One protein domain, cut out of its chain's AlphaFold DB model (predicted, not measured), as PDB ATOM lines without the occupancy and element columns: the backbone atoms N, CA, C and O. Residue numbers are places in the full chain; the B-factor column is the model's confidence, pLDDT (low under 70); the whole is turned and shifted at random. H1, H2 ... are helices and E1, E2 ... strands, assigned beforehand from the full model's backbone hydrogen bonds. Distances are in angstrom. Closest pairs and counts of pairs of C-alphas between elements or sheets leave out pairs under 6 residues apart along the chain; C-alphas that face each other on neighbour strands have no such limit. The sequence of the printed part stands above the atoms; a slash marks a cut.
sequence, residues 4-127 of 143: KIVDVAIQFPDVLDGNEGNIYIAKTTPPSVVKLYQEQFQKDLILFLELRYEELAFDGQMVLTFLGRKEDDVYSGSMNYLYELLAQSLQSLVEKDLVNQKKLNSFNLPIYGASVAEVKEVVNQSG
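This is residues 4 to 127 of the 143 residues of the protein "Anthranilate O-methyltransferase 1-like" of Panicum miliaceum (UniProt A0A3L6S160). What shape does the backbone make? It is a rod: the long helix H1, with H4 packed on its residues 42 to 50, and the small strand pair E1 and E2 make one part, and the helical hairpin of H2 and H3 makes the other end. What is it built of? The printed part has 124 residues, mostly helix by its named elements, in the order E1, H1, E2, H2, H3, H4, and E1 and E2 form a parallel sheet. How tight is it? It is only just loose, close to compact, with a radius of gyration of the C-alphas of 16.6 A and spans of 58 by 25 by 24 A.

Where does the first half run? E1 is residues 4 to 6, from C-alpha 4 at (141.282, 205.379, 154.805); H1 is residues 31 to 55, 36.2 A long; E2 is residues 61 to 64, 10.1 A. What follows? H2 is residues 78 to 94, 24.7 A; H3 is residues 101 to 106, 8.7 A; H4 is residues 116 to 126, 15.6 A, ending at C-alpha 126 at (130.238, 220.487, 154.065).

How do the strands pair? E1 and E2 are parallel, with N 63 and O 4 within hydrogen-bond range at 3.2 A. E1, H1 and E2 form a strand-helix-strand unit, parallel strands with a helix between them along the chain, and its crossover is right-handed. Which helices touch? H1, with residues 42 to 50 alone, touches H4 at a steep tilt of 52 degrees, the same way; the closest C-alphas, of Ile 46 and Ser 126, are 5.8 A apart. H2, with residues 90 to 94 alone, touches H3 in a hairpin, opposite ways at a tilt of 32 degrees, only just shallow; the closest C-alphas, of Val 94 and Gln 101, are 5.9 A apart. What of the helix backbones? In H1, H2, H3 and H4 every O i to N i+4 pair is within hydrogen-bond range.

How far does it reach? The two C-alphas farthest apart, of Phe 58 and Lys 96, are 58.3 A apart, and the printed part has no cut. Which links are long, and where is confidence low? The links E1 to H1 and E2 to H2 are long, and residues 4 to 17 have pLDDT under 70.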
ATOM      1  N   LYS A   4     141.334 205.575 156.260       64.56
ATOM      2  CA  LYS A   4     141.282 205.379 154.805       64.56
ATOM      3  C   LYS A   4     142.133 206.460 154.137       64.56
ATOM      4  O   LYS A   4     141.920 207.644 154.397       64.56
ATOM      5  N   ILE A   5     143.083 206.036 153.303       59.31
ATOM      6  CA  ILE A   5     143.785 206.907 152.352       59.31
ATOM      7  C   ILE A   5     142.967 206.863 151.069       59.31
ATOM      8  O   ILE A   5     142.667 205.774 150.575       59.31
ATOM      9  N   VAL A   6     142.550 208.023 150.579       60.72
ATOM     10  CA  VAL A   6     141.704 208.117 149.390       60.72
ATOM     11  C   VAL A   6     142.249 209.207 148.483       60.72
ATOM     12  O   VAL A   6     142.445 210.338 148.929       60.72
ATOM     13  N   ASP A   7     142.459 208.859 147.217       54.16
ATOM     14  CA  ASP A   7     142.762 209.822 146.166       54.16
ATOM     15  C   ASP A   7     141.463 210.503 145.724       54.16
ATOM     16  O   ASP A   7     140.461 209.844 145.427       54.16
ATOM     17  N   VAL A   8     141.465 211.834 145.690       58.31
ATOM     18  CA  VAL A   8     140.323 212.615 145.204       58.31
ATOM     19  C   VAL A   8     140.496 212.820 143.703       58.31
ATOM     20  O   VAL A   8     141.367 213.570 143.267       58.31
ATOM     21  N   ALA A   9     139.664 212.151 142.907       54.88
ATOM     22  CA  ALA A   9     139.525 212.449 141.488       54.88
ATOM     23  C   ALA A   9     138.479 213.560 141.312       54.88
ATOM     24  O   ALA A   9     137.324 213.387 141.700       54.88
ATOM     25  N   ILE A  10     138.893 214.691 140.743       60.91
ATOM     26  CA  ILE A  10     138.006 215.810 140.394       60.91
ATOM     27  C   ILE A  10     137.409 215.514 139.009       60.91
ATOM     28  O   ILE A  10     138.109 215.036 138.113       60.91
ATOM     29  N   GLN A  11     136.105 215.733 138.848       59.12
ATOM     30  CA  GLN A  11     135.402 215.566 137.582       59.12
ATOM     31  C   GLN A  11     135.658 216.755 136.644       59.12
ATOM     32  O   GLN A  11     136.090 217.837 137.039       59.12
ATOM     33  N   PHE A  12     135.410 216.536 135.355       58.41
ATOM     34  CA  PHE A  12     135.570 217.550 134.316       58.41
ATOM     35  C   PHE A  12     134.413 218.570 134.388       58.41
ATOM     36  O   PHE A  12     133.268 218.136 134.515       58.41
ATOM     37  N   PRO A  13     134.647 219.890 134.261       60.12
ATOM     38  CA  PRO A  13     133.551 220.847 134.111       60.12
ATOM     39  C   PRO A  13     132.853 220.624 132.766       60.12
ATOM     40  O   PRO A  13     133.516 220.676 131.735       60.12
ATOM     41  N   ASP A  14     131.535 220.402 132.763       55.12
ATOM     42  CA  ASP A  14     130.765 219.881 131.613       55.12
ATOM     43  C   ASP A  14     131.065 220.556 130.252       55.12
ATOM     44  O   ASP A  14     131.021 219.878 129.226       55.12
ATOM     45  N   VAL A  15     131.430 221.850 130.226       58.47
ATOM     46  CA  VAL A  15     132.055 222.537 129.078       58.47
ATOM     47  C   VAL A  15     132.957 223.677 129.575       58.47
ATOM     48  O   VAL A  15     132.492 224.582 130.265       58.47
ATOM     49  N   LEU A  16     134.230 223.686 129.168       63.25
ATOM     50  CA  LEU A  16     135.124 224.843 129.304       63.25
ATOM     51  C   LEU A  16     135.358 225.474 127.926       63.25
ATOM     52  O   LEU A  16     136.350 225.179 127.262       63.25
ATOM     53  N   ASP A  17     134.442 226.341 127.497       66.88
ATOM     54  CA  ASP A  17     134.650 227.175 126.310       66.88
ATOM     55  C   ASP A  17     135.390 228.464 126.698       66.88
ATOM     56  O   ASP A  17     135.074 229.112 127.698       66.88
ATOM     57  N   GLY A  18     136.380 228.851 125.890       72.38
ATOM     58  CA  GLY A  18     137.077 230.135 126.030       72.38
ATOM     59  C   GLY A  18     138.453 230.101 126.708       72.38
ATOM     60  O   GLY A  18     138.978 231.166 127.017       72.38
ATOM     61  N   ASN A  19     139.071 228.928 126.910       81.50
ATOM     62  CA  ASN A  19     140.482 228.819 127.328       81.50
ATOM     63  C   ASN A  19     141.441 228.702 126.124       81.50
ATOM     64  O   ASN A  19     142.318 227.844 126.090       81.50
ATOM     65  N   GLU A  20     141.227 229.514 125.087       83.62
ATOM     66  CA  GLU A  20     141.904 229.359 123.794       83.62
ATOM     67  C   GLU A  20     143.436 229.359 123.917       83.62
ATOM     68  O   GLU A  20     144.026 230.228 124.558       83.62
ATOM     69  N   GLY A  21     144.083 228.378 123.279       82.12
ATOM     70  CA  GLY A  21     145.542 228.224 123.294       82.12
ATOM     71  C   GLY A  21     146.135 227.695 124.606       82.12
ATOM     72  O   GLY A  21     147.331 227.420 124.650       82.12
ATOM     73  N   ASN A  22     145.326 227.499 125.648       90.56
ATOM     74  CA  ASN A  22     145.739 226.909 126.916       90.56
ATOM     75  C   ASN A  22     145.023 225.577 127.149       90.56
ATOM     76  O   ASN A  22     143.960 225.316 126.600       90.56
ATOM     77  N   ILE A  23     145.600 224.747 128.019       91.50
ATOM     78  CA  ILE A  23     145.007 223.462 128.432       91.50
ATOM     79  C   ILE A  23     144.711 223.408 129.935       91.50
ATOM     80  O   ILE A  23     144.216 222.410 130.443       91.50
ATOM     81  N   TYR A  24     145.055 224.469 130.661       92.69
ATOM     82  CA  TYR A  24     144.840 224.653 132.095       92.69
ATOM     83  C   TYR A  24     144.760 226.161 132.388       92.69
ATOM     84  O   TYR A  24     144.805 226.970 131.458       92.69
ATOM     85  N   ILE A  25     144.630 226.553 133.657       93.00
ATOM     86  CA  ILE A  25     144.663 227.955 134.077       93.00
ATOM     87  C   ILE A  25     146.061 228.536 133.828       93.00
ATOM     88  O   ILE A  25     147.050 228.107 134.426       93.00
ATOM     89  N   ALA A  26     146.125 229.547 132.971       92.62
ATOM     90  CA  ALA A  26     147.311 230.328 132.648       92.62
ATOM     91  C   ALA A  26     147.013 231.827 132.794       92.62
ATOM     92  O   ALA A  26     145.862 232.237 132.931       92.62
ATOM     93  N   LYS A  27     148.041 232.678 132.713       91.50
ATOM     94  CA  LYS A  27     147.900 234.142 132.873       91.50
ATOM     95  C   LYS A  27     146.899 234.791 131.911       91.50
ATOM     96  O   LYS A  27     146.381 235.862 132.204       91.50
ATOM     97  N   THR A  28     146.671 234.178 130.752       91.25
ATOM     98  CA  THR A  28     145.729 234.650 129.727       91.25
ATOM     99  C   THR A  28     144.332 234.044 129.866       91.25
ATOM    100  O   THR A  28     143.424 234.458 129.147       91.25
ATOM    101  N   THR A  29     144.135 233.082 130.775       92.12
ATOM    102  CA  THR A  29     142.845 232.425 130.996       92.12
ATOM    103  C   THR A  29     141.821 233.430 131.536       92.12
ATOM    104  O   THR A  29     142.094 234.108 132.529       92.12
ATOM    105  N   PRO A  30     140.620 233.526 130.934       92.81
ATOM    106  CA  PRO A  30     139.585 234.428 131.421       92.81
ATOM    107  C   PRO A  30     139.122 234.078 132.846       92.81
ATOM    108  O   PRO A  30     138.954 232.896 133.158       92.81
ATOM    109  N   PRO A  31     138.783 235.075 133.689       93.56
ATOM    110  CA  PRO A  31     138.265 234.825 135.036       93.56
ATOM    111  C   PRO A  31     137.017 233.930 135.079       93.56
ATOM    112  O   PRO A  31     136.809 233.208 136.049       93.56
ATOM    113  N   SER A  32     136.189 233.945 134.029       91.81
ATOM    114  CA  SER A  32     135.023 233.060 133.915       91.81
ATOM    115  C   SER A  32     135.412 231.584 133.840       91.81
ATOM    116  O   SER A  32     134.752 230.757 134.453       91.81
ATOM    117  N   VAL A  33     136.495 231.257 133.129       90.25
ATOM    118  CA  VAL A  33     137.012 229.886 133.026       90.25
ATOM    119  C   VAL A  33     137.597 229.453 134.366       90.25
ATOM    120  O   VAL A  33     137.280 228.370 134.846       90.25
ATOM    121  N   VAL A  34     138.388 230.316 135.014       92.62
ATOM    122  CA  VAL A  34     138.929 230.062 136.363       92.62
ATOM    123  C   VAL A  34     137.815 229.739 137.356       92.62
ATOM    124  O   VAL A  34     137.917 228.773 138.111       92.62
ATOM    125  N   LYS A  35     136.725 230.510 137.310       93.19
ATOM    126  CA  LYS A  35     135.558 230.287 138.158       93.19
ATOM    127  C   LYS A  35     134.926 228.908 137.931       93.19
ATOM    128  O   LYS A  35     134.573 228.259 138.908       93.19
ATOM    129  N   LEU A  36     134.846 228.421 136.690       91.50
ATOM    130  CA  LEU A  36     134.321 227.079 136.404       91.50
ATOM    131  C   LEU A  36     135.193 225.973 137.018       91.50
ATOM    132  O   LEU A  36     134.658 225.013 137.563       91.50
ATOM    133  N   TYR A  37     136.524 226.115 136.988       91.62
ATOM    134  CA  TYR A  37     137.425 225.185 137.684       91.62
ATOM    135  C   TYR A  37     137.196 225.184 139.202       91.62
ATOM    136  O   TYR A  37     137.137 224.119 139.815       91.62
ATOM    137  N   GLN A  38     137.044 226.369 139.801       93.25
ATOM    138  CA  GLN A  38     136.784 226.526 141.236       93.25
ATOM    139  C   GLN A  38     135.446 225.912 141.652       93.25
ATOM    140  O   GLN A  38     135.390 225.149 142.615       93.25
ATOM    141  N   GLU A  39     134.378 226.210 140.910       93.31
ATOM    142  CA  GLU A  39     133.038 225.677 141.166       93.31
ATOM    143  C   GLU A  39     133.004 224.153 141.018       93.31
ATOM    144  O   GLU A  39     132.394 223.467 141.840       93.31
ATOM    145  N   GLN A  40     133.697 223.608 140.012       91.56
ATOM    146  CA  GLN A  40     133.789 222.164 139.814       91.56
ATOM    147  C   GLN A  40     134.552 221.486 140.960       91.56
ATOM    148  O   GLN A  40     134.049 220.523 141.537       91.56
ATOM    149  N   PHE A  41     135.709 222.027 141.356       92.25
ATOM    150  CA  PHE A  41     136.458 221.537 142.516       92.25
ATOM    151  C   PHE A  41     135.610 221.535 143.792       92.25
ATOM    152  O   PHE A  41     135.568 220.532 144.506       92.25
ATOM    153  N   GLN A  42     134.918 222.643 144.069       94.50
ATOM    154  CA  GLN A  42     134.052 222.773 145.236       94.50
ATOM    155  C   GLN A  42     132.941 221.720 145.211       94.50
ATOM    156  O   GLN A  42     132.759 221.001 146.191       94.50
ATOM    157  N   LYS A  43     132.225 221.593 144.089       93.94
ATOM    158  CA  LYS A  43     131.151 220.608 143.912       93.94
ATOM    159  C   LYS A  43     131.647 219.182 144.148       93.94
ATOM    160  O   LYS A  43     131.012 218.430 144.887       93.94
ATOM    161  N   ASP A  44     132.782 218.824 143.554       92.38
ATOM    162  CA  ASP A  44     133.325 217.469 143.638       92.38
ATOM    163  C   ASP A  44     133.837 217.138 145.034       92.38
ATOM    164  O   ASP A  44     133.564 216.051 145.546       92.38
ATOM    165  N   LEU A  45     134.540 218.070 145.681       93.31
ATOM    166  CA  LEU A  45     135.044 217.847 147.028       93.31
ATOM    167  C   LEU A  45     133.900 217.803 148.054       93.31
ATOM    168  O   LEU A  45     133.938 216.952 148.940       93.31
ATOM    169  N   ILE A  46     132.855 218.631 147.922       95.31
ATOM    170  CA  ILE A  46     131.652 218.528 148.772       95.31
ATOM    171  C   ILE A  46     131.005 217.154 148.608       95.31
ATOM    172  O   ILE A  46     130.816 216.455 149.603       95.31
ATOM    173  N   LEU A  47     130.723 216.739 147.369       94.38
ATOM    174  CA  LEU A  47     130.100 215.445 147.099       94.38
ATOM    175  C   LEU A  47     130.948 214.291 147.644       94.38
ATOM    176  O   LEU A  47     130.431 213.351 148.247       94.38
ATOM    177  N   PHE A  48     132.265 214.365 147.459       93.50
ATOM    178  CA  PHE A  48     133.193 213.388 148.007       93.50
ATOM    179  C   PHE A  48     133.078 213.294 149.533       93.50
ATOM    180  O   PHE A  48     132.980 212.186 150.066       93.50
ATOM    181  N   LEU A  49     133.077 214.429 150.237       94.06
ATOM    182  CA  LEU A  49     132.954 214.466 151.693       94.06
ATOM    183  C   LEU A  49     131.597 213.907 152.145       94.06
ATOM    184  O   LEU A  49     131.561 213.077 153.050       94.06
ATOM    185  N   GLU A  50     130.497 214.276 151.490       94.62
ATOM    186  CA  GLU A  50     129.165 213.735 151.793       94.62
ATOM    187  C   GLU A  50     129.124 212.207 151.674       94.62
ATOM    188  O   GLU A  50     128.697 211.526 152.603       94.62
ATOM    189  N   LEU A  51     129.649 211.650 150.578       93.44
ATOM    190  CA  LEU A  51     129.710 210.198 150.386       93.44
ATOM    191  C   LEU A  51     130.599 209.514 151.433       93.44
ATOM    192  O   LEU A  51     130.256 208.448 151.944       93.44
ATOM    193  N   ARG A  52     131.743 210.115 151.783       92.62
ATOM    194  CA  ARG A  52     132.637 209.556 152.809       92.62
ATOM    195  C   ARG A  52     132.031 209.604 154.199       92.62
ATOM    196  O   ARG A  52     132.321 208.710 154.989       92.62
ATOM    197  N   TYR A  53     131.204 210.601 154.495       92.62
ATOM    198  CA  TYR A  53     130.523 210.708 155.779       92.62
ATOM    199  C   TYR A  53     129.580 209.522 156.018       92.62
ATOM    200  O   TYR A  53     129.599 208.942 157.098       92.62
ATOM    201  N   GLU A  54     128.837 209.101 154.991       93.25
ATOM    202  CA  GLU A  54     127.924 207.949 155.073       93.25
ATOM    203  C   GLU A  54     128.659 206.595 155.163       93.25
ATOM    204  O   GLU A  54     128.140 205.622 155.709       93.25
ATOM    205  N   GLU A  55     129.879 206.509 154.628       91.81
ATOM    206  CA  GLU A  55     130.664 205.268 154.597       91.81
ATOM    207  C   GLU A  55     131.637 205.090 155.769       91.81
ATOM    208  O   GLU A  55     132.155 203.985 155.992       91.81
ATOM    209  N   LEU A  56     132.000 206.175 156.451       92.06
ATOM    210  CA  LEU A  56     132.919 206.131 157.579       92.06
ATOM    211  C   LEU A  56     132.188 205.620 158.823       92.06
ATOM    212  O   LEU A  56     131.060 205.998 159.120       92.06
ATOM    213  N   ALA A  57     132.850 204.735 159.569       91.75
ATOM    214  CA  ALA A  57     132.344 204.306 160.866       91.75
ATOM    215  C   ALA A  57     132.301 205.493 161.843       91.75
ATOM    216  O   ALA A  57     133.039 206.465 161.672       91.75
ATOM    217  N   PHE A  58     131.493 205.378 162.899       88.62
ATOM    218  CA  PHE A  58     131.498 206.338 164.006       88.62
ATOM    219  C   PHE A  58     132.928 206.541 164.544       88.62
ATOM    220  O   PHE A  58     133.672 205.569 164.695       88.62
ATOM    221  N   ASP A  59     133.318 207.800 164.771       87.94
ATOM    222  CA  ASP A  59     134.690 208.237 165.098       87.94
ATOM    223  C   ASP A  59     135.776 207.837 164.070       87.94
ATOM    224  O   ASP A  59     136.975 207.797 164.368       87.94
ATOM    225  N   GLY A  60     135.375 207.516 162.839       90.00
ATOM    226  CA  GLY A  60     136.277 207.240 161.728       90.00
ATOM    227  C   GLY A  60     137.095 208.468 161.329       90.00
ATOM    228  O   GLY A  60     136.628 209.602 161.409       90.00
ATOM    229  N   GLN A  61     138.324 208.239 160.865       91.62
ATOM    230  CA  GLN A  61     139.215 209.299 160.392       91.62
ATOM    231  C   GLN A  61     139.616 209.054 158.939       91.62
ATOM    232  O   GLN A  61     139.706 207.915 158.471       91.62
ATOM    233  N   MET A  62     139.896 210.142 158.234       92.19
ATOM    234  CA  MET A  62     140.311 210.122 156.840       92.19
ATOM    235  C   MET A  62     141.562 210.971 156.668       92.19
ATOM    236  O   MET A  62     141.692 212.030 157.280       92.19
ATOM    237  N   VAL A  63     142.475 210.496 155.825       93.44
ATOM    238  CA  VAL A  63     143.648 211.255 155.395       93.44
ATOM    239  C   VAL A  63     143.538 211.443 153.891       93.44
ATOM    240  O   VAL A  63     143.429 210.467 153.150       93.44
ATOM    241  N   LEU A  64     143.548 212.702 153.460       91.94
ATOM    242  CA  LEU A  64     143.520 213.083 152.053       91.94
ATOM    243  C   LEU A  64     144.879 213.640 151.648       91.94
ATOM    244  O   LEU A  64     145.497 214.409 152.385       91.94
ATOM    245  N   THR A  65     145.348 213.248 150.471       90.25
ATOM    246  CA  THR A  65     146.554 213.795 149.848       90.25
ATOM    247  C   THR A  65     146.259 213.989 148.370       90.25
ATOM    248  O   THR A  65     145.822 213.062 147.700       90.25
ATOM    249  N   PHE A  66     146.430 215.210 147.878       88.62
ATOM    250  CA  PHE A  66     146.166 215.573 146.488       88.62
ATOM    251  C   PHE A  66     147.001 216.797 146.106       88.62
ATOM    252  O   PHE A  66     147.575 217.469 146.966       88.62
ATOM    253  N   LEU A  67     147.087 217.068 144.803       87.75
ATOM    254  CA  LEU A  67     147.808 218.225 144.285       87.75
ATOM    255  C   LEU A  67     147.114 219.518 144.727       87.75
ATOM    256  O   LEU A  67     145.928 219.716 144.473       87.75
ATOM    257  N   GLY A  68     147.870 220.407 145.360       90.25
ATOM    258  CA  GLY A  68     147.417 221.735 145.764       90.25
ATOM    259  C   GLY A  68     148.378 222.815 145.289       90.25
ATOM    260  O   GLY A  68     149.407 222.522 144.677       90.25
ATOM    261  N   ARG A  69     148.050 224.070 145.586       90.88
ATOM    262  CA  ARG A  69     148.934 225.215 145.339       90.88
ATOM    263  C   ARG A  69     149.330 225.908 146.638       90.88
ATOM    264  O   ARG A  69     148.575 225.906 147.612       90.88
ATOM    265  N   LYS A  70     150.533 226.480 146.637       89.81
ATOM    266  CA  LYS A  70     151.074 227.260 147.756       89.81
ATOM    267  C   LYS A  70     150.614 228.706 147.689       89.81
ATOM    268  O   LYS A  70     150.341 229.318 148.714       89.81
ATOM    269  N   GLU A  71     150.561 229.229 146.476       87.12
ATOM    270  CA  GLU A  71     150.174 230.584 146.150       87.12
ATOM    271  C   GLU A  71     148.651 230.729 146.230       87.12
ATOM    272  O   GLU A  71     147.902 229.911 145.695       87.12
ATOM    273  N   ASP A  72     148.166 231.792 146.870       86.88
ATOM    274  CA  ASP A  72     146.729 232.092 146.851       86.88
ATOM    275  C   ASP A  72     146.263 232.510 145.447       86.88
ATOM    276  O   ASP A  72     145.123 232.244 145.056       86.88
ATOM    277  N   ASP A  73     147.166 233.113 144.670       92.94
ATOM    278  CA  ASP A  73     146.936 233.486 143.282       92.94
ATOM    279  C   ASP A  73     146.808 232.246 142.382       92.94
ATOM    280  O   ASP A  73     147.747 231.487 142.177       92.94
ATOM    281  N   VAL A  74     145.625 232.074 141.798       93.62
ATOM    282  CA  VAL A  74     145.264 230.937 140.940       93.62
ATOM    283  C   VAL A  74     146.001 230.918 139.592       93.62
ATOM    284  O   VAL A  74     146.046 229.885 138.921       93.62
ATOM    285  N   TYR A  75     146.588 232.049 139.187       93.00
ATOM    286  CA  TYR A  75     147.348 232.174 137.942       93.00
ATOM    287  C   TYR A  75     148.837 231.854 138.107       93.00
ATOM    288  O   TYR A  75     149.568 231.833 137.110       93.00
ATOM    289  N   SER A  76     149.304 231.625 139.337       86.88
ATOM    290  CA  SER A  76     150.702 231.327 139.627       86.88
ATOM    291  C   SER A  76     150.856 230.040 140.434       86.88
ATOM    292  O   SER A  76     150.061 229.711 141.305       86.88
ATOM    293  N   GLY A  77     151.885 229.268 140.086       84.94
ATOM    294  CA  GLY A  77     152.154 227.979 140.707       84.94
ATOM    295  C   GLY A  77     152.956 227.053 139.797       84.94
ATOM    296  O   GLY A  77     153.027 227.241 138.579       84.94
ATOM    297  N   SER A  78     153.560 226.025 140.395       85.44
ATOM    298  CA  SER A  78     154.350 225.015 139.675       85.44
ATOM    299  C   SER A  78     153.522 224.265 138.624       85.44
ATOM    300  O   SER A  78     154.003 224.022 137.520       85.44
ATOM    301  N   MET A  79     152.255 223.962 138.932       87.38
ATOM    302  CA  MET A  79     151.322 223.339 137.990       87.38
ATOM    303  C   MET A  79     151.013 224.244 136.799       87.38
ATOM    304  O   MET A  79     151.075 223.784 135.663       87.38
ATOM    305  N   ASN A  80     150.720 225.528 137.034       91.50
ATOM    306  CA  ASN A  80     150.449 226.479 135.955       91.50
ATOM    307  C   ASN A  80     151.636 226.544 134.988       91.50
ATOM    308  O   ASN A  80     151.443 226.422 133.783       91.50
ATOM    309  N   TYR A  81     152.861 226.637 135.518       89.81
ATOM    310  CA  TYR A  81     154.077 226.647 134.705       89.81
ATOM    311  C   TYR A  81     154.262 225.356 133.894       89.81
ATOM    312  O   TYR A  81     154.520 225.405 132.693       89.81
ATOM    313  N   LEU A  82     154.089 224.190 134.527       91.38
ATOM    314  CA  LEU A  82     154.208 222.894 133.854       91.38
ATOM    315  C   LEU A  82     153.215 222.762 132.690       91.38
ATOM    316  O   LEU A  82     153.587 222.352 131.589       91.38
ATOM    317  N   TYR A  83     151.952 223.115 132.921       92.69
ATOM    318  CA  TYR A  83     150.913 222.977 131.904       92.69
ATOM    319  C   TYR A  83     150.952 224.082 130.851       92.69
ATOM    320  O   TYR A  83     150.534 223.838 129.722       92.69
ATOM    321  N   GLU A  84     151.525 225.246 131.161       93.25
ATOM    322  CA  GLU A  84     151.869 226.262 130.165       93.25
ATOM    323  C   GLU A  84     152.923 225.730 129.178       93.25
ATOM    324  O   GLU A  84     152.730 225.829 127.967       93.25
ATOM    325  N   LEU A  85     153.991 225.078 129.660       94.56
ATOM    326  CA  LEU A  85     154.991 224.442 128.787       94.56
ATOM    327  C   LEU A  85     154.383 223.332 127.918       94.56
ATOM    328  O   LEU A  85     154.726 223.190 126.738       94.56
ATOM    329  N   LEU A  86     153.462 222.547 128.483       95.00
ATOM    330  CA  LEU A  86     152.751 221.518 127.732       95.00
ATOM    331  C   LEU A  86     151.819 222.132 126.674       95.00
ATOM    332  O   LEU A  86     151.804 221.655 125.540       95.00
ATOM    333  N   ALA A  87     151.101 223.210 126.999       94.31
ATOM    334  CA  ALA A  87     150.265 223.941 126.046       94.31
ATOM    335  C   ALA A  87     151.095 224.507 124.884       94.31
ATOM    336  O   ALA A  87     150.739 224.306 123.724       94.31
ATOM    337  N   GLN A  88     152.247 225.124 125.174       95.00
ATOM    338  CA  GLN A  88     153.179 225.615 124.151       95.00
ATOM    339  C   GLN A  88     153.681 224.479 123.252       95.00
ATOM    340  O   GLN A  88     153.702 224.611 122.029       95.00
ATOM    341  N   SER A  89     154.021 223.330 123.843       96.12
ATOM    342  CA  SER A  89     154.444 222.145 123.091       96.12
ATOM    343  C   SER A  89     153.344 221.645 122.151       96.12
ATOM    344  O   SER A  89     153.619 221.318 120.995       96.12
ATOM    345  N   LEU A  90     152.087 221.618 122.610       95.69
ATOM    346  CA  LEU A  90     150.933 221.267 121.779       95.69
ATOM    347  C   LEU A  90     150.696 222.295 120.669       95.69
ATOM    348  O   LEU A  90     150.426 221.902 119.535       95.69
ATOM    349  N   GLN A  91     150.859 223.587 120.954       95.12
ATOM    350  CA  GLN A  91     150.745 224.648 119.954       95.12
ATOM    351  C   GLN A  91     151.791 224.481 118.840       95.12
ATOM    352  O   GLN A  91     151.441 224.554 117.664       95.12
ATOM    353  N   SER A  92     153.039 224.124 119.169       97.06
ATOM    354  CA  SER A  92     154.061 223.797 118.161       97.06
ATOM    355  C   SER A  92     153.717 222.571 117.304       97.06
ATOM    356  O   SER A  92     154.196 222.447 116.178       97.06
ATOM    357  N   LEU A  93     152.908 221.632 117.810       96.75
ATOM    358  CA  LEU A  93     152.393 220.520 117.003       96.75
ATOM    359  C   LEU A  93     151.244 220.960 116.090       96.75
ATOM    360  O   LEU A  93     151.112 220.418 114.992       96.75
ATOM    361  N   VAL A  94     150.443 221.942 116.508       95.75
ATOM    362  CA  VAL A  94     149.428 222.562 115.646       95.75
ATOM    363  C   VAL A  94     150.080 223.313 114.489       95.75
ATOM    364  O   VAL A  94     149.668 223.138 113.349       95.75
ATOM    365  N   GLU A  95     151.151 224.066 114.749       96.69
ATOM    366  CA  GLU A  95     151.931 224.766 113.711       96.69
ATOM    367  C   GLU A  95     152.540 223.823 112.661       96.69
ATOM    368  O   GLU A  95     152.826 224.237 111.540       96.69
ATOM    369  N   LYS A  96     152.741 222.549 113.018       97.62
ATOM    370  CA  LYS A  96     153.239 221.489 112.126       97.62
ATOM    371  C   LYS A  96     152.119 220.676 111.469       97.62
ATOM    372  O   LYS A  96     152.406 219.625 110.900       97.62
ATOM    373  N   ASP A  97     150.864 221.101 111.609       96.44
ATOM    374  CA  ASP A  97     149.663 220.390 111.150       96.44
ATOM    375  C   ASP A  97     149.510 218.960 111.721       96.44
ATOM    376  O   ASP A  97     148.765 218.133 111.190       96.44
ATOM    377  N   LEU A  98     150.187 218.645 112.835       97.62
ATOM    378  CA  LEU A  98     150.113 217.337 113.501       97.62
ATOM    379  C   LEU A  98     148.943 217.254 114.491       97.62
ATOM    380  O   LEU A  98     148.451 216.166 114.792       97.62
ATOM    381  N   VAL A  99     148.489 218.403 114.997       94.88
ATOM    382  CA  VAL A  99     147.339 218.533 115.899       94.88
ATOM    383  C   VAL A  99     146.368 219.560 115.326       94.88
ATOM    384  O   VAL A  99     146.756 220.595 114.801       94.88
ATOM    385  N   ASN A 100     145.069 219.288 115.431       94.38
ATOM    386  CA  ASN A 100     144.047 220.226 114.983       94.38
ATOM    387  C   ASN A 100     143.859 221.364 116.007       94.38
ATOM    388  O   ASN A 100     143.575 221.085 117.171       94.38
ATOM    389  N   GLN A 101     143.911 222.629 115.566       92.00
ATOM    390  CA  GLN A 101     143.731 223.802 116.443       92.00
ATOM    391  C   GLN A 101     142.419 223.768 117.238       92.00
ATOM    392  O   GLN A 101     142.413 224.091 118.422       92.00
ATOM    393  N   LYS A 102     141.300 223.349 116.627       90.94
ATOM    394  CA  LYS A 102     140.012 223.285 117.338       90.94
ATOM    395  C   LYS A 102     140.045 222.251 118.458       90.94
ATOM    396  O   LYS A 102     139.473 222.502 119.509       90.94
ATOM    397  N   LYS A 103     140.740 221.123 118.250       90.31
ATOM    398  CA  LYS A 103     140.931 220.111 119.301       90.31
ATOM    399  C   LYS A 103     141.742 220.667 120.465       90.31
ATOM    400  O   LYS A 103     141.333 220.461 121.600       90.31
ATOM    401  N   LEU A 104     142.836 221.385 120.184       90.25
ATOM    402  CA  LEU A 104     143.623 222.050 121.224       90.25
ATOM    403  C   LEU A 104     142.766 223.054 122.004       90.25
ATOM    404  O   LEU A 104     142.704 222.966 123.220       90.25
ATOM    405  N   ASN A 105     142.035 223.932 121.313       89.12
ATOM    406  CA  ASN A 105     141.212 224.958 121.963       89.12
ATOM    407  C   ASN A 105     140.067 224.381 122.814       89.12
ATOM    408  O   ASN A 105     139.639 225.026 123.764       89.12
ATOM    409  N   SER A 106     139.564 223.191 122.475       87.44
ATOM    410  CA  SER A 106     138.550 222.489 123.275       87.44
ATOM    411  C   SER A 106     139.131 221.651 124.420       87.44
ATOM    412  O   SER A 106     138.382 221.152 125.260       87.44
ATOM    413  N   PHE A 107     140.446 221.423 124.433       88.25
ATOM    414  CA  PHE A 107     141.083 220.517 125.379       88.25
ATOM    415  C   PHE A 107     141.504 221.260 126.646       88.25
ATOM    416  O   PHE A 107     142.312 222.180 126.603       88.25
ATOM    417  N   ASN A 108     140.990 220.807 127.784       88.62
ATOM    418  CA  ASN A 108     141.337 221.306 129.108       88.62
ATOM    419  C   ASN A 108     141.668 220.121 130.022       88.62
ATOM    420  O   ASN A 108     141.170 219.020 129.805       88.62
ATOM    421  N   LEU A 109     142.514 220.309 131.029       89.00
ATOM    422  CA  LEU A 109     142.867 219.265 131.987       89.00
ATOM    423  C   LEU A 109     141.868 219.261 133.157       89.00
ATOM    424  O   LEU A 109     141.662 220.312 133.753       89.00
ATOM    425  N   PRO A 110     141.284 218.110 133.546       85.94
ATOM    426  CA  PRO A 110     140.349 218.006 134.676       85.94
ATOM    427  C   PRO A 110     141.076 217.954 136.019       85.94
ATOM    428  O   PRO A 110     140.964 217.003 136.787       85.94
ATOM    429  N   ILE A 111     141.895 218.956 136.281       85.94
ATOM    430  CA  ILE A 111     142.658 219.066 137.517       85.94
ATOM    431  C   ILE A 111     142.482 220.472 138.047       85.94
ATOM    432  O   ILE A 111     142.377 221.422 137.277       85.94
ATOM    433  N   TYR A 112     142.461 220.607 139.365       90.62
ATOM    434  CA  TYR A 112     142.474 221.907 140.007       90.62
ATOM    435  C   TYR A 112     143.354 221.848 141.245       90.62
ATOM    436  O   TYR A 112     143.077 221.110 142.189       90.62
ATOM    437  N   GLY A 113     144.436 222.622 141.223       91.50
ATOM    438  CA  GLY A 113     145.315 222.770 142.372       91.50
ATOM    439  C   GLY A 113     144.739 223.767 143.361       91.50
ATOM    440  O   GLY A 113     145.033 224.953 143.241       91.50
ATOM    441  N   ALA A 114     143.936 223.305 144.316       92.94
ATOM    442  CA  ALA A 114     143.325 224.172 145.323       92.94
ATOM    443  C   ALA A 114     144.348 224.697 146.342       92.94
ATOM    444  O   ALA A 114     145.324 224.013 146.674       92.94
ATOM    445  N   SER A 115     144.127 225.906 146.858       94.06
ATOM    446  CA  SER A 115     144.900 226.421 147.990       94.06
ATOM    447  C   SER A 115     144.424 225.798 149.305       94.06
ATOM    448  O   SER A 115     143.311 225.276 149.422       94.06
ATOM    449  N   VAL A 116     145.247 225.894 150.352       94.38
ATOM    450  CA  VAL A 116     144.852 225.460 151.706       94.38
ATOM    451  C   VAL A 116     143.596 226.197 152.188       94.38
ATOM    452  O   VAL A 116     142.788 225.615 152.911       94.38
ATOM    453  N   ALA A 117     143.424 227.465 151.802       94.94
ATOM    454  CA  ALA A 117     142.249 228.251 152.165       94.94
ATOM    455  C   ALA A 117     140.978 227.708 151.498       94.94
ATOM    456  O   ALA A 117     139.989 227.484 152.192       94.94
ATOM    457  N   GLU A 118     141.034 227.409 150.198       95.56
ATOM    458  CA  GLU A 118     139.907 226.835 149.452       95.56
ATOM    459  C   GLU A 118     139.499 225.468 150.017       95.56
ATOM    460  O   GLU A 118     138.320 225.215 150.245       95.56
ATOM    461  N   VAL A 119     140.467 224.600 150.337       95.50
ATOM    462  CA  VAL A 119     140.178 223.291 150.952       95.50
ATOM    463  C   VAL A 119     139.476 223.456 152.303       95.50
ATOM    464  O   VAL A 119     138.481 222.782 152.568       95.50
ATOM    465  N   LYS A 120     139.967 224.359 153.164       96.31
ATOM    466  CA  LYS A 120     139.339 224.635 154.467       96.31
ATOM    467  C   LYS A 120     137.916 225.148 154.309       96.31
ATOM    468  O   LYS A 120     137.034 224.727 155.051       96.31
ATOM    469  N   GLU A 121     137.704 226.053 153.361       97.00
ATOM    470  CA  GLU A 121     136.385 226.593 153.068       97.00
ATOM    471  C   GLU A 121     135.412 225.483 152.663       97.00
ATOM    472  O   GLU A 121     134.351 225.369 153.270       97.00
ATOM    473  N   VAL A 122     135.799 224.606 151.735       96.81
ATOM    474  CA  VAL A 122     134.943 223.499 151.291       96.81
ATOM    475  C   VAL A 122     134.628 222.516 152.424       96.81
ATOM    476  O   VAL A 122     133.474 222.116 152.596       96.81
ATOM    477  N   VAL A 123     135.621 222.143 153.237       96.12
ATOM    478  CA  VAL A 123     135.395 221.241 154.380       96.12
ATOM    479  C   VAL A 123     134.423 221.870 155.381       96.12
ATOM    480  O   VAL A 123     133.466 221.209 155.787       96.12
ATOM    481  N   ASN A 124     134.601 223.151 155.713       96.50
ATOM    482  CA  ASN A 124     133.699 223.873 156.609       96.50
ATOM    483  C   ASN A 124     132.278 223.975 156.035       96.50
ATOM    484  O   ASN A 124     131.309 223.783 156.765       96.50
ATOM    485  N   GLN A 125     132.148 224.244 154.733       96.56
ATOM    486  CA  GLN A 125     130.856 224.297 154.046       96.56
ATOM    487  C   GLN A 125     130.127 222.947 154.069       96.56
ATOM    488  O   GLN A 125     128.905 222.931 154.194       96.56
ATOM    489  N   SER A 126     130.851 221.823 153.991       95.50
ATOM    490  CA  SER A 126     130.238 220.487 154.065       95.50
ATOM    491  C   SER A 126     129.552 220.223 155.411       95.50
ATOM    492  O   SER A 126     128.570 219.484 155.474       95.50
ATOM    493  N   GLY A 127     130.084 220.786 156.504       94.38
ATOM    494  CA  GLY A 127     129.605 220.543 157.868       94.38
ATOM    495  C   GLY A 127     129.703 219.083 158.333       94.38
ATOM    496  O   GLY A 127     129.059 218.718 159.315       94.38
TER     497      GLY A 127